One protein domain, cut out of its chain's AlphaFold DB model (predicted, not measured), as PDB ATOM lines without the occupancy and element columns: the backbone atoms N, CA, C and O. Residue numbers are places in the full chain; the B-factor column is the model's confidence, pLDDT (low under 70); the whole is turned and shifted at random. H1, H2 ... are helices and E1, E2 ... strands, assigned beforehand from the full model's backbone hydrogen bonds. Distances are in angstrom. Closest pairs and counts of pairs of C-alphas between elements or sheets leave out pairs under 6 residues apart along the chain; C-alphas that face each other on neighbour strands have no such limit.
ATOM      1  N   LEU A1104     171.576 153.271 124.280       86.06
ATOM      2  CA  LEU A1104     171.860 153.166 122.844       86.06
ATOM      3  C   LEU A1104     173.373 153.257 122.617       86.06
ATOM      4  O   LEU A1104     173.979 154.271 122.950       86.06
ATOM      5  N   ALA A1105     173.990 152.219 122.053       84.50
ATOM      6  CA  ALA A1105     175.418 152.201 121.730       84.50
ATOM      7  C   ALA A1105     175.619 152.179 120.210       84.50
ATOM      8  O   ALA A1105     175.155 151.258 119.549       84.50
ATOM      9  N   ALA A1106     176.290 153.183 119.637       79.94
ATOM     10  CA  ALA A1106     176.510 153.247 118.188       79.94
ATOM     11  C   ALA A1106     177.382 152.078 117.699       79.94
ATOM     12  O   ALA A1106     178.404 151.773 118.314       79.94
ATOM     13  N   ILE A1107     177.010 151.457 116.575       81.12
ATOM     14  CA  ILE A1107     177.764 150.346 115.979       81.12
ATOM     15  C   ILE A1107     178.857 150.921 115.059       81.12
ATOM     16  O   ILE A1107     178.527 151.486 114.013       81.12
ATOM     17  N   PRO A1108     180.162 150.787 115.380       76.81
ATOM     18  CA  PRO A1108     181.230 151.487 114.652       76.81
ATOM     19  C   PRO A1108     181.323 151.118 113.167       76.81
ATOM     20  O   PRO A1108     181.754 151.922 112.345       76.81
ATOM     21  N   THR A1109     180.922 149.895 112.823       76.75
ATOM     22  CA  THR A1109     180.981 149.331 111.469       76.75
ATOM     23  C   THR A1109     179.726 149.610 110.634       76.75
ATOM     24  O   THR A1109     179.752 149.382 109.425       76.75
ATOM     25  N   LYS A1110     178.641 150.125 111.238       78.50
ATOM     26  CA  LYS A1110     177.341 150.370 110.590       78.50
ATOM     27  C   LYS A1110     176.804 151.761 110.961       78.50
ATOM     28  O   LYS A1110     176.121 151.940 111.967       78.50
ATOM     29  N   ALA A1111     177.088 152.769 110.134       75.12
ATOM     30  CA  ALA A1111     176.600 154.131 110.366       75.12
ATOM     31  C   ALA A1111     175.058 154.186 110.387       75.12
ATOM     32  O   ALA A1111     174.412 153.734 109.443       75.12
ATOM     33  N   GLY A1112     174.483 154.767 111.446       74.12
ATOM     34  CA  GLY A1112     173.028 154.863 111.643       74.12
ATOM     35  C   GLY A1112     172.404 153.717 112.449       74.12
ATOM     36  O   GLY A1112     171.204 153.777 112.721       74.12
ATOM     37  N   TYR A1113     173.195 152.725 112.870       82.69
ATOM     38  CA  TYR A1113     172.735 151.596 113.681       82.69
ATOM     39  C   TYR A1113     173.225 151.699 115.130       82.69
ATOM     40  O   TYR A1113     174.359 152.117 115.390       82.69
ATOM     41  N   TYR A1114     172.375 151.287 116.072       83.81
ATOM     42  CA  TYR A1114     172.666 151.273 117.505       83.81
ATOM     43  C   TYR A1114     172.323 149.917 118.117       83.81
ATOM     44  O   TYR A1114     171.273 149.358 117.818       83.81
ATOM     45  N   HIS A1115     173.149 149.418 119.032       87.00
ATOM     46  CA  HIS A1115     172.737 148.366 119.955       87.00
ATOM     47  C   HIS A1115     171.836 148.953 121.042       87.00
ATOM     48  O   HIS A1115     172.187 149.963 121.664       87.00
ATOM     49  N   VAL A1116     170.698 148.307 121.286       85.62
ATOM     50  CA  VAL A1116     169.765 148.665 122.359       85.62
ATOM     51  C   VAL A1116     170.077 147.827 123.597       85.62
ATOM     52  O   VAL A1116     170.004 146.601 123.569       85.62
ATOM     53  N   LEU A1117     170.432 148.493 124.694       85.50
ATOM     54  CA  LEU A1117     170.879 147.884 125.949       85.50
ATOM     55  C   LEU A1117     169.906 148.196 127.095       85.50
ATOM     56  O   LEU A1117     169.219 149.216 127.072       85.50
ATOM     57  N   ASN A1118     169.893 147.355 128.135       84.12
ATOM     58  CA  ASN A1118     169.160 147.567 129.397       84.12
ATOM     59  C   ASN A1118     167.630 147.743 129.271       84.12
ATOM     60  O   ASN A1118     166.998 148.332 130.149       84.12
ATOM     61  N   GLY A1119     167.025 147.260 128.187       84.25
ATOM     62  CA  GLY A1119     165.570 147.198 128.092       84.25
ATOM     63  C   GLY A1119     164.994 146.024 128.889       84.25
ATOM     64  O   GLY A1119     165.708 145.099 129.277       84.25
ATOM     65  N   GLN A1120     163.692 146.075 129.161       87.88
ATOM     66  CA  GLN A1120     162.965 145.000 129.829       87.88
ATOM     67  C   GLN A1120     162.867 143.784 128.889       87.88
ATOM     68  O   GLN A1120     162.378 143.945 127.771       87.88
ATOM     69  N   PRO A1121     163.289 142.576 129.311       83.81
ATOM     70  CA  PRO A1121     163.135 141.365 128.504       83.81
ATOM     71  C   PRO A1121     161.672 141.101 128.122       83.81
ATOM     72  O   PRO A1121     160.779 141.274 128.954       83.81
ATOM     73  N   GLY A1122     161.420 140.680 126.878       79.25
ATOM     74  CA  GLY A1122     160.068 140.402 126.370       79.25
ATOM     75  C   GLY A1122     159.267 141.643 125.947       79.25
ATOM     76  O   GLY A1122     158.050 141.562 125.758       79.25
ATOM     77  N   VAL A1123     159.918 142.803 125.813       85.50
ATOM     78  CA  VAL A1123     159.294 144.083 125.444       85.50
ATOM     79  C   VAL A1123     159.893 144.608 124.138       85.50
ATOM     80  O   VAL A1123     161.112 144.603 123.950       85.50
ATOM     81  N   PHE A1124     159.024 145.075 123.241       85.19
ATOM     82  CA  PHE A1124     159.392 145.847 122.059       85.19
ATOM     83  C   PHE A1124     159.518 147.327 122.418       85.19
ATOM     84  O   PHE A1124     158.644 147.884 123.078       85.19
ATOM     85  N   TYR A1125     160.572 147.972 121.935       88.62
ATOM     86  CA  TYR A1125     160.789 149.406 122.075       88.62
ATOM     87  C   TYR A1125     160.764 150.069 120.699       88.62
ATOM     88  O   TYR A1125     161.622 149.800 119.858       88.62
ATOM     89  N   ALA A1126     159.788 150.946 120.472       87.81
ATOM     90  CA  ALA A1126     159.711 151.783 119.279       87.81
ATOM     91  C   ALA A1126     160.109 153.221 119.624       87.81
ATOM     92  O   ALA A1126     159.571 153.815 120.559       87.81
ATOM     93  N   PHE A1127     161.042 153.791 118.867       87.25
ATOM     94  CA  PHE A1127     161.575 155.129 119.109       87.25
ATOM     95  C   PHE A1127     160.964 156.132 118.130       87.25
ATOM     96  O   PHE A1127     160.756 155.826 116.960       87.25
ATOM     97  N   SER A1128     160.699 157.354 118.585       83.31
ATOM     98  CA  SER A1128     160.168 158.429 117.744       83.31
ATOM     99  C   SER A1128     160.700 159.797 118.168       83.31
ATOM    100  O   SER A1128     160.991 160.025 119.344       83.31
ATOM    101  N   VAL A1129     160.819 160.719 117.213       82.75
ATOM    102  CA  VAL A1129     161.207 162.120 117.452       82.75
ATOM    103  C   VAL A1129     160.177 163.020 116.786       82.75
ATOM    104  O   VAL A1129     159.836 162.822 115.624       82.75
ATOM    105  N   GLY A1130     159.630 163.987 117.529       72.88
ATOM    106  CA  GLY A1130     158.599 164.894 117.003       72.88
ATOM    107  C   GLY A1130     157.333 164.187 116.492       72.88
ATOM    108  O   GLY A1130     156.637 164.732 115.644       72.88
ATOM    109  N   GLY A1131     157.055 162.967 116.969       72.50
ATOM    110  CA  GLY A1131     155.921 162.140 116.536       72.50
ATOM    111  C   GLY A1131     156.180 161.274 115.298       72.50
ATOM    112  O   GLY A1131     155.317 160.485 114.930       72.50
ATOM    113  N   THR A1132     157.351 161.369 114.660       77.44
ATOM    114  CA  THR A1132     157.745 160.462 113.569       77.44
ATOM    115  C   THR A1132     158.518 159.274 114.133       77.44
ATOM    116  O   THR A1132     159.524 159.463 114.820       77.44
ATOM    117  N   GLN A1133     158.045 158.054 113.865       79.62
ATOM    118  CA  GLN A1133     158.733 156.827 114.264       79.62
ATOM    119  C   GLN A1133     160.044 156.667 113.489       79.62
ATOM    120  O   GLN A1133     160.105 156.881 112.279       79.62
ATOM    121  N   LEU A1134     161.088 156.290 114.214       80.25
ATOM    122  CA  LEU A1134     162.427 156.057 113.711       80.25
ATOM    123  C   LEU A1134     162.683 154.549 113.682       80.25
ATOM    124  O   LEU A1134     162.691 153.889 114.725       80.25
ATOM    125  N   GLY A1135     162.883 154.010 112.481       79.00
ATOM    126  CA  GLY A1135     163.140 152.586 112.285       79.00
ATOM    127  C   GLY A1135     162.008 151.652 112.714       79.00
ATOM    128  O   GLY A1135     160.897 152.057 113.079       79.00
ATOM    129  N   SER A1136     162.319 150.360 112.679       79.12
ATOM    130  CA  SER A1136     161.452 149.310 113.207       79.12
ATOM    131  C   SER A1136     161.605 149.193 114.732       79.12
ATOM    132  O   SER A1136     162.699 149.439 115.246       79.12
ATOM    133  N   PRO A1137     160.545 148.805 115.467       82.31
ATOM    134  CA  PRO A1137     160.642 148.503 116.892       82.31
ATOM    135  C   PRO A1137     161.667 147.399 117.159       82.31
ATOM    136  O   PRO A1137     161.760 146.438 116.396       82.31
ATOM    137  N   VAL A1138     162.405 147.522 118.259       83.12
ATOM    138  CA  VAL A1138     163.437 146.554 118.645       83.12
ATOM    139  C   VAL A1138     162.963 145.714 119.813       83.12
ATOM    140  O   VAL A1138     162.511 146.244 120.826       83.12
ATOM    141  N   TYR A1139     163.081 144.401 119.668       84.00
ATOM    142  CA  TYR A1139     162.735 143.438 120.701       84.00
ATOM    143  C   TYR A1139     163.917 143.181 121.636       84.00
ATOM    144  O   TYR A1139     165.026 142.916 121.174       84.00
ATOM    145  N   ILE A1140     163.686 143.220 122.950       83.44
ATOM    146  CA  ILE A1140     164.687 142.791 123.931       83.44
ATOM    147  C   ILE A1140     164.495 141.312 124.239       83.44
ATOM    148  O   ILE A1140     163.489 140.913 124.830       83.44
ATOM    149  N   HIS A1141     165.501 140.519 123.872       73.88
ATOM    150  CA  HIS A1141     165.500 139.075 124.064       73.88
ATOM    151  C   HIS A1141     165.303 138.665 125.529       73.88
ATOM    152  O   HIS A1141     165.865 139.262 126.453       73.88
ATOM    153  N   LYS A1142     164.522 137.600 125.718       75.62
ATOM    154  CA  LYS A1142     164.276 136.932 126.998       75.62
ATOM    155  C   LYS A1142     165.010 135.582 127.032       75.62
ATOM    156  O   LYS A1142     165.209 134.964 125.989       75.62
ATOM    157  N   ARG A1143     165.465 135.165 128.218       73.00
ATOM    158  CA  ARG A1143     166.107 133.856 128.462       73.00
ATOM    159  C   ARG A1143     165.093 132.844 128.989       73.00
ATOM    160  O   ARG A1143     164.039 133.260 129.468       73.00
ATOM    161  N   ASP A1144     165.435 131.557 128.935       67.88
ATOM    162  CA  ASP A1144     164.582 130.502 129.488       67.88
ATOM    163  C   ASP A1144     164.336 130.712 130.997       67.88
ATOM    164  O   ASP A1144     165.228 131.096 131.758       67.88
ATOM    165  N   GLU A1145     163.087 130.509 131.419       66.25
ATOM    166  CA  GLU A1145     162.621 130.794 132.782       66.25
ATOM    167  C   GLU A1145     163.004 129.698 133.793       66.25
ATOM    168  O   GLU A1145     162.937 129.925 135.001       66.25
ATOM    169  N   THR A1146     163.415 128.521 133.312       62.25
ATOM    170  CA  THR A1146     163.881 127.383 134.117       62.25
ATOM    171  C   THR A1146     165.402 127.219 134.093       62.25
ATOM    172  O   THR A1146     165.971 126.818 135.110       62.25
ATOM    173  N   ASP A1147     166.066 127.593 132.994       65.06
ATOM    174  CA  ASP A1147     167.526 127.628 132.865       65.06
ATOM    175  C   ASP A1147     168.020 128.988 132.322       65.06
ATOM    176  O   ASP A1147     168.111 129.200 131.109       65.06
ATOM    177  N   PRO A1148     168.430 129.923 133.201       64.31
ATOM    178  CA  PRO A1148     168.856 131.265 132.803       64.31
ATOM    179  C   PRO A1148     170.192 131.294 132.037       64.31
ATOM    180  O   PRO A1148     170.657 132.383 131.669       64.31
ATOM    181  N   THR A1149     170.843 130.144 131.827       63.84
ATOM    182  CA  THR A1149     172.054 130.022 131.002       63.84
ATOM    183  C   THR A1149     171.756 129.744 129.530       63.84
ATOM    184  O   THR A1149     172.645 129.955 128.707       63.84
ATOM    185  N   GLN A1150     170.515 129.378 129.189       64.44
ATOM    186  CA  GLN A1150     170.111 129.074 127.818       64.44
ATOM    187  C   GLN A1150     169.338 130.211 127.140       64.44
ATOM    188  O   GLN A1150     168.575 130.969 127.751       64.44
ATOM    189  N   ASN A1151     169.554 130.314 125.833       64.62
ATOM    190  CA  ASN A1151     168.847 131.188 124.916       64.62
ATOM    191  C   ASN A1151     167.559 130.545 124.402       64.62
ATOM    192  O   ASN A1151     167.568 129.395 123.983       64.62
ATOM    193  N   MET A1152     166.508 131.350 124.240       60.88
ATOM    194  CA  MET A1152     165.316 130.979 123.459       60.88
ATOM    195  C   MET A1152     165.499 131.187 121.928       60.88
ATOM    196  O   MET A1152     164.541 131.457 121.208       60.88
ATOM    197  N   GLY A1153     166.733 131.151 121.402       46.28
ATOM    198  CA  GLY A1153     167.091 131.704 120.081       46.28
ATOM    199  C   GLY A1153     167.256 130.700 118.926       46.28
ATOM    200  O   GLY A1153     167.975 129.720 119.067       46.28
ATOM    201  N   VAL A1154     166.638 131.040 117.778       38.34
ATOM    202  CA  VAL A1154     166.689 130.481 116.398       38.34
ATOM    203  C   VAL A1154     166.472 128.958 116.271       38.34
ATOM    204  O   VAL A1154     167.225 128.140 116.779       38.34
ATOM    205  N   SER A1155     165.405 128.576 115.555       37.88
ATOM    206  CA  SER A1155     164.869 127.202 115.414       37.88
ATOM    207  C   SER A1155     164.223 126.577 116.662       37.88
ATOM    208  O   SER A1155     163.662 125.491 116.553       37.88
ATOM    209  N   GLN A1156     164.196 127.276 117.802       46.88
ATOM    210  CA  GLN A1156     163.347 126.944 118.964       46.88
ATOM    211  C   GLN A1156     162.063 127.798 119.056       46.88
ATOM    212  O   GLN A1156     161.297 127.684 120.009       46.88
ATOM    213  N   LEU A1157     161.806 128.637 118.047       48.12
ATOM    214  CA  LEU A1157     160.619 129.489 117.959       48.12
ATOM    215  C   LEU A1157     159.388 128.645 117.588       48.12
ATOM    216  O   LEU A1157     159.356 128.015 116.530       48.12
ATOM    217  N   VAL A1158     158.361 128.653 118.439       46.25
ATOM    218  CA  VAL A1158     157.048 128.073 118.124       46.25
ATOM    219  C   VAL A1158     156.244 129.125 117.354       46.25
ATOM    220  O   VAL A1158     156.073 130.245 117.843       46.25
ATOM    221  N   MET A1159     155.754 128.790 116.149       41.59
ATOM    222  CA  MET A1159     154.784 129.648 115.448       41.59
ATOM    223  C   MET A1159     153.626 129.963 116.406       41.59
ATOM    224  O   MET A1159     153.119 129.044 117.038       41.59
ATOM    225  N   GLU A1160     153.236 131.241 116.484       46.09
ATOM    226  CA  GLU A1160     152.210 131.828 117.379       46.09
ATOM    227  C   GLU A1160     152.693 132.398 118.728       46.09
ATOM    228  O   GLU A1160     151.884 133.040 119.399       46.09
ATOM    229  N   VAL A1161     153.971 132.248 119.115       50.88
ATOM    230  CA  VAL A1161     154.488 132.808 120.392       50.88
ATOM    231  C   VAL A1161     155.514 133.939 120.203       50.88
ATOM    232  O   VAL A1161     155.382 134.955 120.876       50.88
ATOM    233  N   ASP A1162     156.469 133.848 119.263       45.38
ATOM    234  CA  ASP A1162     157.552 134.847 119.116       45.38
ATOM    235  C   ASP A1162     157.902 135.147 117.635       45.38
ATOM    236  O   ASP A1162     158.379 134.274 116.910       45.38
ATOM    237  N   PHE A1163     157.703 136.389 117.159       47.19
ATOM    238  CA  PHE A1163     158.038 136.829 115.786       47.19
ATOM    239  C   PHE A1163     159.193 137.849 115.766       47.19
ATOM    240  O   PHE A1163     158.964 139.053 115.868       47.19
ATOM    241  N   ALA A1164     160.428 137.384 115.556       39.94
ATOM    242  CA  ALA A1164     161.533 138.193 115.024       39.94
ATOM    243  C   ALA A1164     162.622 137.277 114.424       39.94
ATOM    244  O   ALA A1164     163.165 136.431 115.129       39.94
ATOM    245  N   ILE A1165     162.946 137.435 113.133       40.31
ATOM    246  CA  ILE A1165     164.043 136.719 112.450       40.31
ATOM    247  C   ILE A1165     165.017 137.770 111.878       40.31
ATOM    248  O   ILE A1165     164.551 138.652 111.150       40.31
ATOM    249  N   PRO A1166     166.334 137.714 112.165       37.06
ATOM    250  CA  PRO A1166     167.324 138.585 111.526       37.06
ATOM    251  C   PRO A1166     167.552 138.207 110.049       37.06
ATOM    252  O   PRO A1166     167.503 137.020 109.715       37.06
ATOM    253  N   PRO A1167     167.832 139.169 109.150       35.50
ATOM    254  CA  PRO A1167     168.163 138.876 107.762       35.50
ATOM    255  C   PRO A1167     169.651 138.514 107.595       35.50
ATOM    256  O   PRO A1167     170.531 139.227 108.069       35.50
ATOM    257  N   ASP A1168     169.884 137.441 106.837       39.09
ATOM    258  CA  ASP A1168     171.139 136.987 106.220       39.09
ATOM    259  C   ASP A1168     172.244 136.387 107.117       39.09
ATOM    260  O   ASP A1168     173.045 137.084 107.734       39.09
ATOM    261  N   PRO A1176     175.738 123.637 112.587       49.06
ATOM    262  CA  PRO A1176     175.543 124.762 113.487       49.06
ATOM    263  C   PRO A1176     175.760 124.314 114.944       49.06
ATOM    264  O   PRO A1176     175.288 123.236 115.319       49.06
ATOM    265  N   PRO A1177     176.468 125.102 115.775       55.47
ATOM    266  CA  PRO A1177     176.511 124.875 117.219       55.47
ATOM    267  C   PRO A1177     175.096 124.929 117.815       55.47
ATOM    268  O   PRO A1177     174.201 125.541 117.229       55.47
ATOM    269  N   ASN A1178     174.888 124.299 118.979       59.56
ATOM    270  CA  ASN A1178     173.614 124.370 119.698       59.56
ATOM    271  C   ASN A1178     173.260 125.843 119.971       59.56
ATOM    272  O   ASN A1178     173.894 126.501 120.794       59.56
ATOM    273  N   LEU A1179     172.258 126.369 119.261       55.38
ATOM    274  CA  LEU A1179     171.902 127.792 119.288       55.38
ATOM    275  C   LEU A1179     171.359 128.229 120.661       55.38
ATOM    276  O   LEU A1179     171.471 129.404 121.015       55.38
ATOM    277  N   ALA A1180     170.864 127.278 121.464       61.25
ATOM    278  CA  ALA A1180     170.431 127.502 122.842       61.25
ATOM    279  C   ALA A1180     171.595 127.808 123.802       61.25
ATOM    280  O   ALA A1180     171.383 128.429 124.836       61.25
ATOM    281  N   GLU A1181     172.824 127.412 123.465       62.53
ATOM    282  CA  GLU A1181     174.015 127.643 124.298       62.53
ATOM    283  C   GLU A1181     174.815 128.882 123.862       62.53
ATOM    284  O   GLU A1181     175.758 129.295 124.542       62.53
ATOM    285  N   LEU A1182     174.456 129.499 122.732       62.19
ATOM    286  CA  LEU A1182     175.059 130.761 122.310       62.19
ATOM    287  C   LEU A1182     174.503 131.923 123.146       62.19
ATOM    288  O   LEU A1182     173.361 131.860 123.583       62.19
ATOM    289  N   PRO A1183     175.258 133.010 123.377       60.94
ATOM    290  CA  PRO A1183     174.704 134.240 123.939       60.94
ATOM    291  C   PRO A1183     173.754 134.918 122.930       60.94
ATOM    292  O   PRO A1183     173.981 134.819 121.724       60.94
ATOM    293  N   PRO A1184     172.673 135.589 123.377       64.25
ATOM    294  CA  PRO A1184     171.706 136.198 122.467       64.25
ATOM    295  C   PRO A1184     172.353 137.373 121.741       64.25
ATOM    296  O   PRO A1184     173.127 138.125 122.343       64.25
ATOM    297  N   GLU A1185     172.038 137.538 120.456       67.62
ATOM    298  CA  GLU A1185     172.513 138.699 119.710       67.62
ATOM    299  C   GLU A1185     172.013 139.983 120.376       67.62
ATOM    300  O   GLU A1185     170.888 140.072 120.872       67.62
ATOM    301  N   THR A1186     172.887 140.987 120.441       75.81
ATOM    302  CA  THR A1186     172.526 142.264 121.055       75.81
ATOM    303  C   THR A1186     171.596 143.014 120.099       75.81
ATOM    304  O   THR A1186     172.043 143.320 118.991       75.81
ATOM    305  N   PRO A1187     170.349 143.349 120.494       81.88
ATOM    306  CA  PRO A1187     169.351 143.887 119.574       81.88
ATOM    307  C   PRO A1187     169.856 145.130 118.831       81.88
ATOM    308  O   PRO A1187     170.232 146.125 119.457       81.88
ATOM    309  N   GLU A1188     169.887 145.065 117.500       84.06
ATOM    310  CA  GLU A1188     170.298 146.171 116.633       84.06
ATOM    311  C   GLU A1188     169.072 146.990 116.202       84.06
ATOM    312  O   GLU A1188     168.089 146.458 115.691       84.06
ATOM    313  N   TRP A1189     169.144 148.306 116.376       85.50
ATOM    314  CA  TRP A1189     168.153 149.267 115.912       85.50
ATOM    315  C   TRP A1189     168.712 150.083 114.748       85.50
ATOM    316  O   TRP A1189     169.724 150.774 114.901       85.50
ATOM    317  N   ASP A1190     168.040 150.039 113.597       83.38
ATOM    318  CA  ASP A1190     168.300 150.949 112.478       83.38
ATOM    319  C   ASP A1190     167.519 152.247 112.686       83.38
ATOM    320  O   ASP A1190     166.290 152.248 112.654       83.38
ATOM    321  N   SER A1191     168.217 153.369 112.860       71.88
ATOM    322  CA  SER A1191     167.561 154.678 112.989       71.88
ATOM    323  C   SER A1191     166.878 155.145 111.693       71.88
ATOM    324  O   SER A1191     166.126 156.121 111.718       71.88
ATOM    325  N   GLY A1192     167.117 154.464 110.563       66.38
ATOM    326  CA  GLY A1192     166.441 154.652 109.278       66.38
ATOM    327  C   GLY A1192     166.871 155.900 108.502       66.38
ATOM    328  O   GLY A1192     166.414 156.132 107.385       66.38
ATOM    329  N   ILE A1193     167.770 156.708 109.064       64.25
ATOM    330  CA  ILE A1193     168.194 157.990 108.507       64.25
ATOM    331  C   ILE A1193     169.654 157.863 108.050       64.25
ATOM    332  O   ILE A1193     170.594 158.145 108.795       64.25
ATOM    333  N   ARG A1194     169.879 157.432 106.799       56.41
ATOM    334  CA  ARG A1194     171.232 157.404 106.213       56.41
ATOM    335  C   ARG A1194     171.705 158.835 105.927       56.41
ATOM    336  O   ARG A1194     171.432 159.380 104.863       56.41
ATOM    337  N   GLY A1195     172.430 159.428 106.876       53.59
ATOM    338  CA  GLY A1195     173.242 160.634 106.651       53.59
ATOM    339  C   GLY A1195     172.777 161.943 107.305       53.59
ATOM    340  O   GLY A1195     173.397 162.968 107.037       53.59
ATOM    341  N   ILE A1196     171.756 161.942 108.173       54.69
ATOM    342  CA  ILE A1196     171.403 163.114 109.004       54.69
ATOM    343  C   ILE A1196     171.569 162.738 110.489       54.69
ATOM    344  O   ILE A1196     170.883 161.826 110.948       54.69
ATOM    345  N   PRO A1197     172.457 163.401 111.257       59.50
ATOM    346  CA  PRO A1197     172.617 163.131 112.686       59.50
ATOM    347  C   PRO A1197     171.364 163.545 113.474       59.50
ATOM    348  O   PRO A1197     170.911 164.684 113.351       59.50
ATOM    349  N   ILE A1198     170.829 162.657 114.321       67.50
ATOM    350  CA  ILE A1198     169.858 163.047 115.357       67.50
ATOM    351  C   ILE A1198     170.587 163.986 116.334       67.50
ATOM    352  O   ILE A1198     171.699 163.674 116.767       67.50
ATOM    353  N   ALA A1199     169.994 165.139 116.663       68.75
ATOM    354  CA  ALA A1199     170.602 166.095 117.590       68.75
ATOM    355  C   ALA A1199     170.860 165.440 118.958       68.75
ATOM    356  O   ALA A1199     170.030 164.688 119.466       68.75
ATOM    357  N   TYR A1200     172.019 165.718 119.555       73.00
ATOM    358  CA  TYR A1200     172.475 165.068 120.790       73.00
ATOM    359  C   TYR A1200     171.519 165.279 121.984       73.00
ATOM    360  O   TYR A1200     171.412 164.428 122.865       73.00
ATOM    361  N   ASP A1201     170.782 166.386 121.990       77.06
ATOM    362  CA  ASP A1201     169.774 166.772 122.978       77.06
ATOM    363  C   ASP A1201     168.332 166.394 122.581       77.06
ATOM    364  O   ASP A1201     167.393 166.704 123.316       77.06
ATOM    365  N   ALA A1202     168.131 165.702 121.453       79.81
ATOM    366  CA  ALA A1202     166.802 165.318 120.989       79.81
ATOM    367  C   ALA A1202     166.065 164.459 122.029       79.81
ATOM    368  O   ALA A1202     166.619 163.512 122.596       79.81
ATOM    369  N   ILE A1203     164.788 164.774 122.251       84.81
ATOM    370  CA  ILE A1203     163.897 163.983 123.100       84.81
ATOM    371  C   ILE A1203     163.351 162.827 122.261       84.81
ATOM    372  O   ILE A1203     162.588 163.040 121.318       84.81
ATOM    373  N   LEU A1204     163.737 161.608 122.625       84.19
ATOM    374  CA  LEU A1204     163.174 160.379 122.090       84.19
ATOM    375  C   LEU A1204     161.903 160.055 122.881       84.19
ATOM    376  O   LEU A1204     161.946 159.892 124.102       84.19
ATOM    377  N   SER A1205     160.773 159.952 122.188       87.81
ATOM    378  CA  SER A1205     159.564 159.339 122.731       87.81
ATOM    379  C   SER A1205     159.611 157.849 122.424       87.81
ATOM    380  O   SER A1205     159.680 157.461 121.256       87.81
ATOM    381  N   VAL A1206     159.605 157.029 123.473       88.38
ATOM    382  CA  VAL A1206     159.749 155.578 123.389       88.38
ATOM    383  C   VAL A1206     158.448 154.917 123.810       88.38
ATOM    384  O   VAL A1206     157.976 155.103 124.931       88.38
ATOM    385  N   LEU A1207     157.875 154.149 122.894       90.44
ATOM    386  CA  LEU A1207     156.736 153.285 123.159       90.44
ATOM    387  C   LEU A1207     157.275 151.906 123.538       90.44
ATOM    388  O   LEU A1207     157.881 151.232 122.702       90.44
ATOM    389  N   ALA A1208     157.098 151.515 124.801       89.25
ATOM    390  CA  ALA A1208     157.332 150.149 125.244       89.25
ATOM    391  C   ALA A1208     156.047 149.341 125.089       89.25
ATOM    392  O   ALA A1208     155.028 149.688 125.685       89.25
ATOM    393  N   THR A1209     156.123 148.246 124.344       86.56
ATOM    394  CA  THR A1209     155.006 147.336 124.094       86.56
ATOM    395  C   THR A1209     155.394 145.936 124.555       86.56
ATOM    396  O   THR A1209     156.333 145.339 124.026       86.56
ATOM    397  N   LYS A1210     154.695 145.386 125.555       84.56
ATOM    398  CA  LYS A1210     154.898 143.989 125.981       84.56
ATOM    399  C   LYS A1210     154.532 143.040 124.840       84.56
ATOM    400  O   LYS A1210     153.419 143.124 124.329       84.56
ATOM    401  N   ALA A1211     155.417 142.113 124.484       75.81
ATOM    402  CA  ALA A1211     155.212 141.230 123.335       75.81
ATOM    403  C   ALA A1211     153.961 140.345 123.474       75.81
ATOM    404  O   ALA A1211     153.142 140.296 122.564       75.81
ATOM    405  N   GLN A1212     153.774 139.733 124.648       74.81
ATOM    406  CA  GLN A1212     152.720 138.736 124.882       74.81
ATOM    407  C   GLN A1212     151.337 139.332 125.192       74.81
ATOM    408  O   GLN A1212     150.328 138.635 125.149       74.81
ATOM    409  N   THR A1213     151.242 140.624 125.524       75.06
ATOM    410  CA  THR A1213     149.956 141.263 125.880       75.06
ATOM    411  C   THR A1213     149.650 142.525 125.097       75.06
ATOM    412  O   THR A1213     148.536 143.037 125.178       75.06
ATOM    413  N   GLY A1214     150.605 143.061 124.341       75.31
ATOM    414  CA  GLY A1214     150.437 144.328 123.641       75.31
ATOM    415  C   GLY A1214     150.151 145.507 124.574       75.31
ATOM    416  O   GLY A1214     149.692 146.538 124.102       75.31
ATOM    417  N   LEU A1215     150.373 145.377 125.891       83.44
ATOM    418  CA  LEU A1215     150.237 146.505 126.805       83.44
ATOM    419  C   LEU A1215     151.316 147.529 126.488       83.44
ATOM    420  O   LEU A1215     152.508 147.210 126.490       83.44
ATOM    421  N   GLU A1216     150.869 148.754 126.252       86.88
ATOM    422  CA  GLU A1216     151.718 149.857 125.841       86.88
ATOM    423  C   GLU A1216     151.913 150.855 126.968       86.88
ATOM    424  O   GLU A1216     150.997 151.169 127.736       86.88
ATOM    425  N   LYS A1217     153.127 151.385 127.047       88.62
ATOM    426  CA  LYS A1217     153.464 152.457 127.965       88.62
ATOM    427  C   LYS A1217     154.510 153.353 127.319       88.62
ATOM    428  O   LYS A1217     155.581 152.896 126.922       88.62
ATOM    429  N   THR A1218     154.181 154.633 127.201       86.00
ATOM    430  CA  THR A1218     155.065 155.623 126.582       86.00
ATOM    431  C   THR A1218     155.848 156.365 127.647       86.00
ATOM    432  O   THR A1218     155.275 156.844 128.625       86.00
ATOM    433  N   PHE A1219     157.146 156.518 127.421       88.19
ATOM    434  CA  PHE A1219     158.018 157.362 128.229       88.19
ATOM    435  C   PHE A1219     159.004 158.112 127.334       88.19
ATOM    436  O   PHE A1219     159.184 157.785 126.161       88.19
ATOM    437  N   THR A1220     159.626 159.160 127.867       85.12
ATOM    438  CA  THR A1220     160.574 159.986 127.117       85.12
ATOM    439  C   THR A1220     161.967 159.903 127.722       85.12
ATOM    440  O   THR A1220     162.142 159.845 128.941       85.12
ATOM    441  N   LEU A1221     162.985 159.915 126.867       85.62
ATOM    442  CA  LEU A1221     164.379 160.043 127.281       85.62
ATOM    443  C   LEU A1221     165.165 160.853 126.246       85.62
ATOM    444  O   LEU A1221     164.866 160.812 125.057       85.62
ATOM    445  N   THR A1222     166.160 161.624 126.677       83.62
ATOM    446  CA  THR A1222     167.019 162.360 125.736       83.62
ATOM    447  C   THR A1222     168.039 161.422 125.102       83.62
ATOM    448  O   THR A1222     168.524 160.503 125.767       83.62
ATOM    449  N   LEU A1223     168.419 161.665 123.845       80.50
ATOM    450  CA  LEU A1223     169.457 160.881 123.170       80.50
ATOM    451  C   LEU A1223     170.761 160.869 123.988       80.50
ATOM    452  O   LEU A1223     171.338 159.806 124.193       80.50
ATOM    453  N   GLN A1224     171.159 162.006 124.570       80.75
ATOM    454  CA  GLN A1224     172.268 162.095 125.526       80.75
ATOM    455  C   GLN A1224     172.148 161.098 126.692       80.75
ATOM    456  O   GLN A1224     173.132 160.452 127.047       80.75
ATOM    457  N   LYS A1225     170.960 160.958 127.298       81.56
ATOM    458  CA  LYS A1225     170.729 160.018 128.406       81.56
ATOM    459  C   LYS A1225     170.780 158.566 127.922       81.56
ATOM    460  O   LYS A1225     171.347 157.730 128.615       81.56
ATOM    461  N   ALA A1226     170.270 158.281 126.723       81.75
ATOM    462  CA  ALA A1226     170.375 156.963 126.091       81.75
ATOM    463  C   ALA A1226     171.841 156.563 125.840       81.75
ATOM    464  O   ALA A1226     172.254 155.449 126.157       81.75
ATOM    465  N   LEU A1227     172.641 157.487 125.303       80.88
ATOM    466  CA  LEU A1227     174.065 157.277 125.036       80.88
ATOM    467  C   LEU A1227     174.860 157.128 126.348       80.88
ATOM    468  O   LEU A1227     175.728 156.265 126.451       80.88
ATOM    469  N   ALA A1228     174.534 157.914 127.381       79.88
ATOM    470  CA  ALA A1228     175.167 157.817 128.700       79.88
ATOM    471  C   ALA A1228     174.838 156.500 129.424       79.88
ATOM    472  O   ALA A1228     175.725 155.885 130.016       79.88
ATOM    473  N   ASN A1229     173.589 156.029 129.335       81.06
ATOM    474  CA  ASN A1229     173.171 154.736 129.885       81.06
ATOM    475  C   ASN A1229     173.935 153.559 129.247       81.06
ATOM    476  O   ASN A1229     174.121 152.531 129.896       81.06
ATOM    477  N   ALA A1230     174.400 153.703 127.999       74.44
ATOM    478  CA  ALA A1230     175.236 152.704 127.336       74.44
ATOM    479  C   ALA A1230     176.705 152.724 127.807       74.44
ATOM    480  O   ALA A1230     177.337 151.674 127.873       74.44
ATOM    481  N   GLN A1231     177.247 153.889 128.189       64.50
ATOM    482  CA  GLN A1231     178.638 154.036 128.655       64.50
ATOM    483  C   GLN A1231     178.880 153.549 130.095       64.50
ATOM    484  O   GLN A1231     180.027 153.343 130.479       64.50
ATOM    485  N   GLN A1232     177.835 153.320 130.899       55.34
ATOM    486  CA  GLN A1232     177.974 152.796 132.269       55.34
ATOM    487  C   GLN A1232     178.435 151.322 132.344       55.34
ATOM    488  O   GLN A1232     178.586 150.797 133.447       55.34
ATOM    489  N   LYS A1233     178.659 150.641 131.207       44.81
ATOM    490  CA  LYS A1233     179.034 149.216 131.172       44.81
ATOM    491  C   LYS A1233     179.921 148.786 129.986       44.81
ATOM    492  O   LYS A1233     179.870 147.617 129.605       44.81
TER     493      LYS A1233
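What this domain is: This is residues 1104 to 1168 and 1176 to 1233 of the 1234 residues of an uncharacterized protein of Candidatus Methyloumidiphilus alinensis (UniProt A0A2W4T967). Two antiparallel sheets form a small sandwich, a strongly twisted one of four strands, E4 - E3 - E6 - E7, and a smaller one, E1 - E2 - E5, their strands crossed at 50 degrees. H1 sits beside the smaller sheet, and loops 1140 to 1168 and 1176 to 1187 reach away from the sandwich. The printed part has 123 residues, in the order E1 E2 E3 E4 E5 E6 E7 H1; it is mostly strand, with under half of the residues in named elements. It is compact, with a radius of gyration of the C-alphas of 15.3 A and spans of 41 by 34 by 28 A.

How they stand to each other: In the larger sheet, E3, residues 1123 to 1129, and E6, residues 1203 to 1210, have N 1126 and O 1207 at 2.9 A. E7, residues 1216 to 1222, and E6 form a hairpin, with N 1204 and O 1221 at 2.8 A. E4, residues 1132 to 1139, bends by 63 degrees at residue 1135 and forms a hairpin with E3, with N 1125 and O 1138 at 2.8 A. The closest C-alphas of E4 and E5, residues 1188 to 1190, are those of Gly 1135 and Asp 1190, 5.4 A apart. E2, residues 1113 to 1117, and E5 have N 1114 and O 1189 at 2.9 A. E1, residues 1104 to 1106, forms a hairpin with E2, with N 1105 and O 1115 at 2.9 A. H1, residues 1223 to 1231, stands at the smaller sheet's level, its height 3.1 A, and only grazes the larger one; its closest C-alpha to E1 is Leu 1227, 5.2 A from Leu 1104. Every O i to N i+4 pair in H1 is within hydrogen-bond range.

Where its parts are: E6 spans 22.1 A, E3 and E7 19.8 A each, E4 19.1 A, E2 13.0 A and H1 12.7 A. E1 begins at C-alpha 1104 (171.860, 153.166, 122.844), and H1 ends at C-alpha 1231 (178.638, 154.036, 128.655).

The domain as a whole: The two farthest C-alphas, Thr 1146 and Ile 1196, are 44.3 A apart. Residues 1169 to 1175 are not printed, with 14.9 A between C-alphas 1168 and 1176; E5 to E6 is a long link. The mean pLDDT of the printed part is 71.6, with residues 1144 to 1168, 1176 to 1185, 1192 to 1199 and 1231 to 1233 under 70.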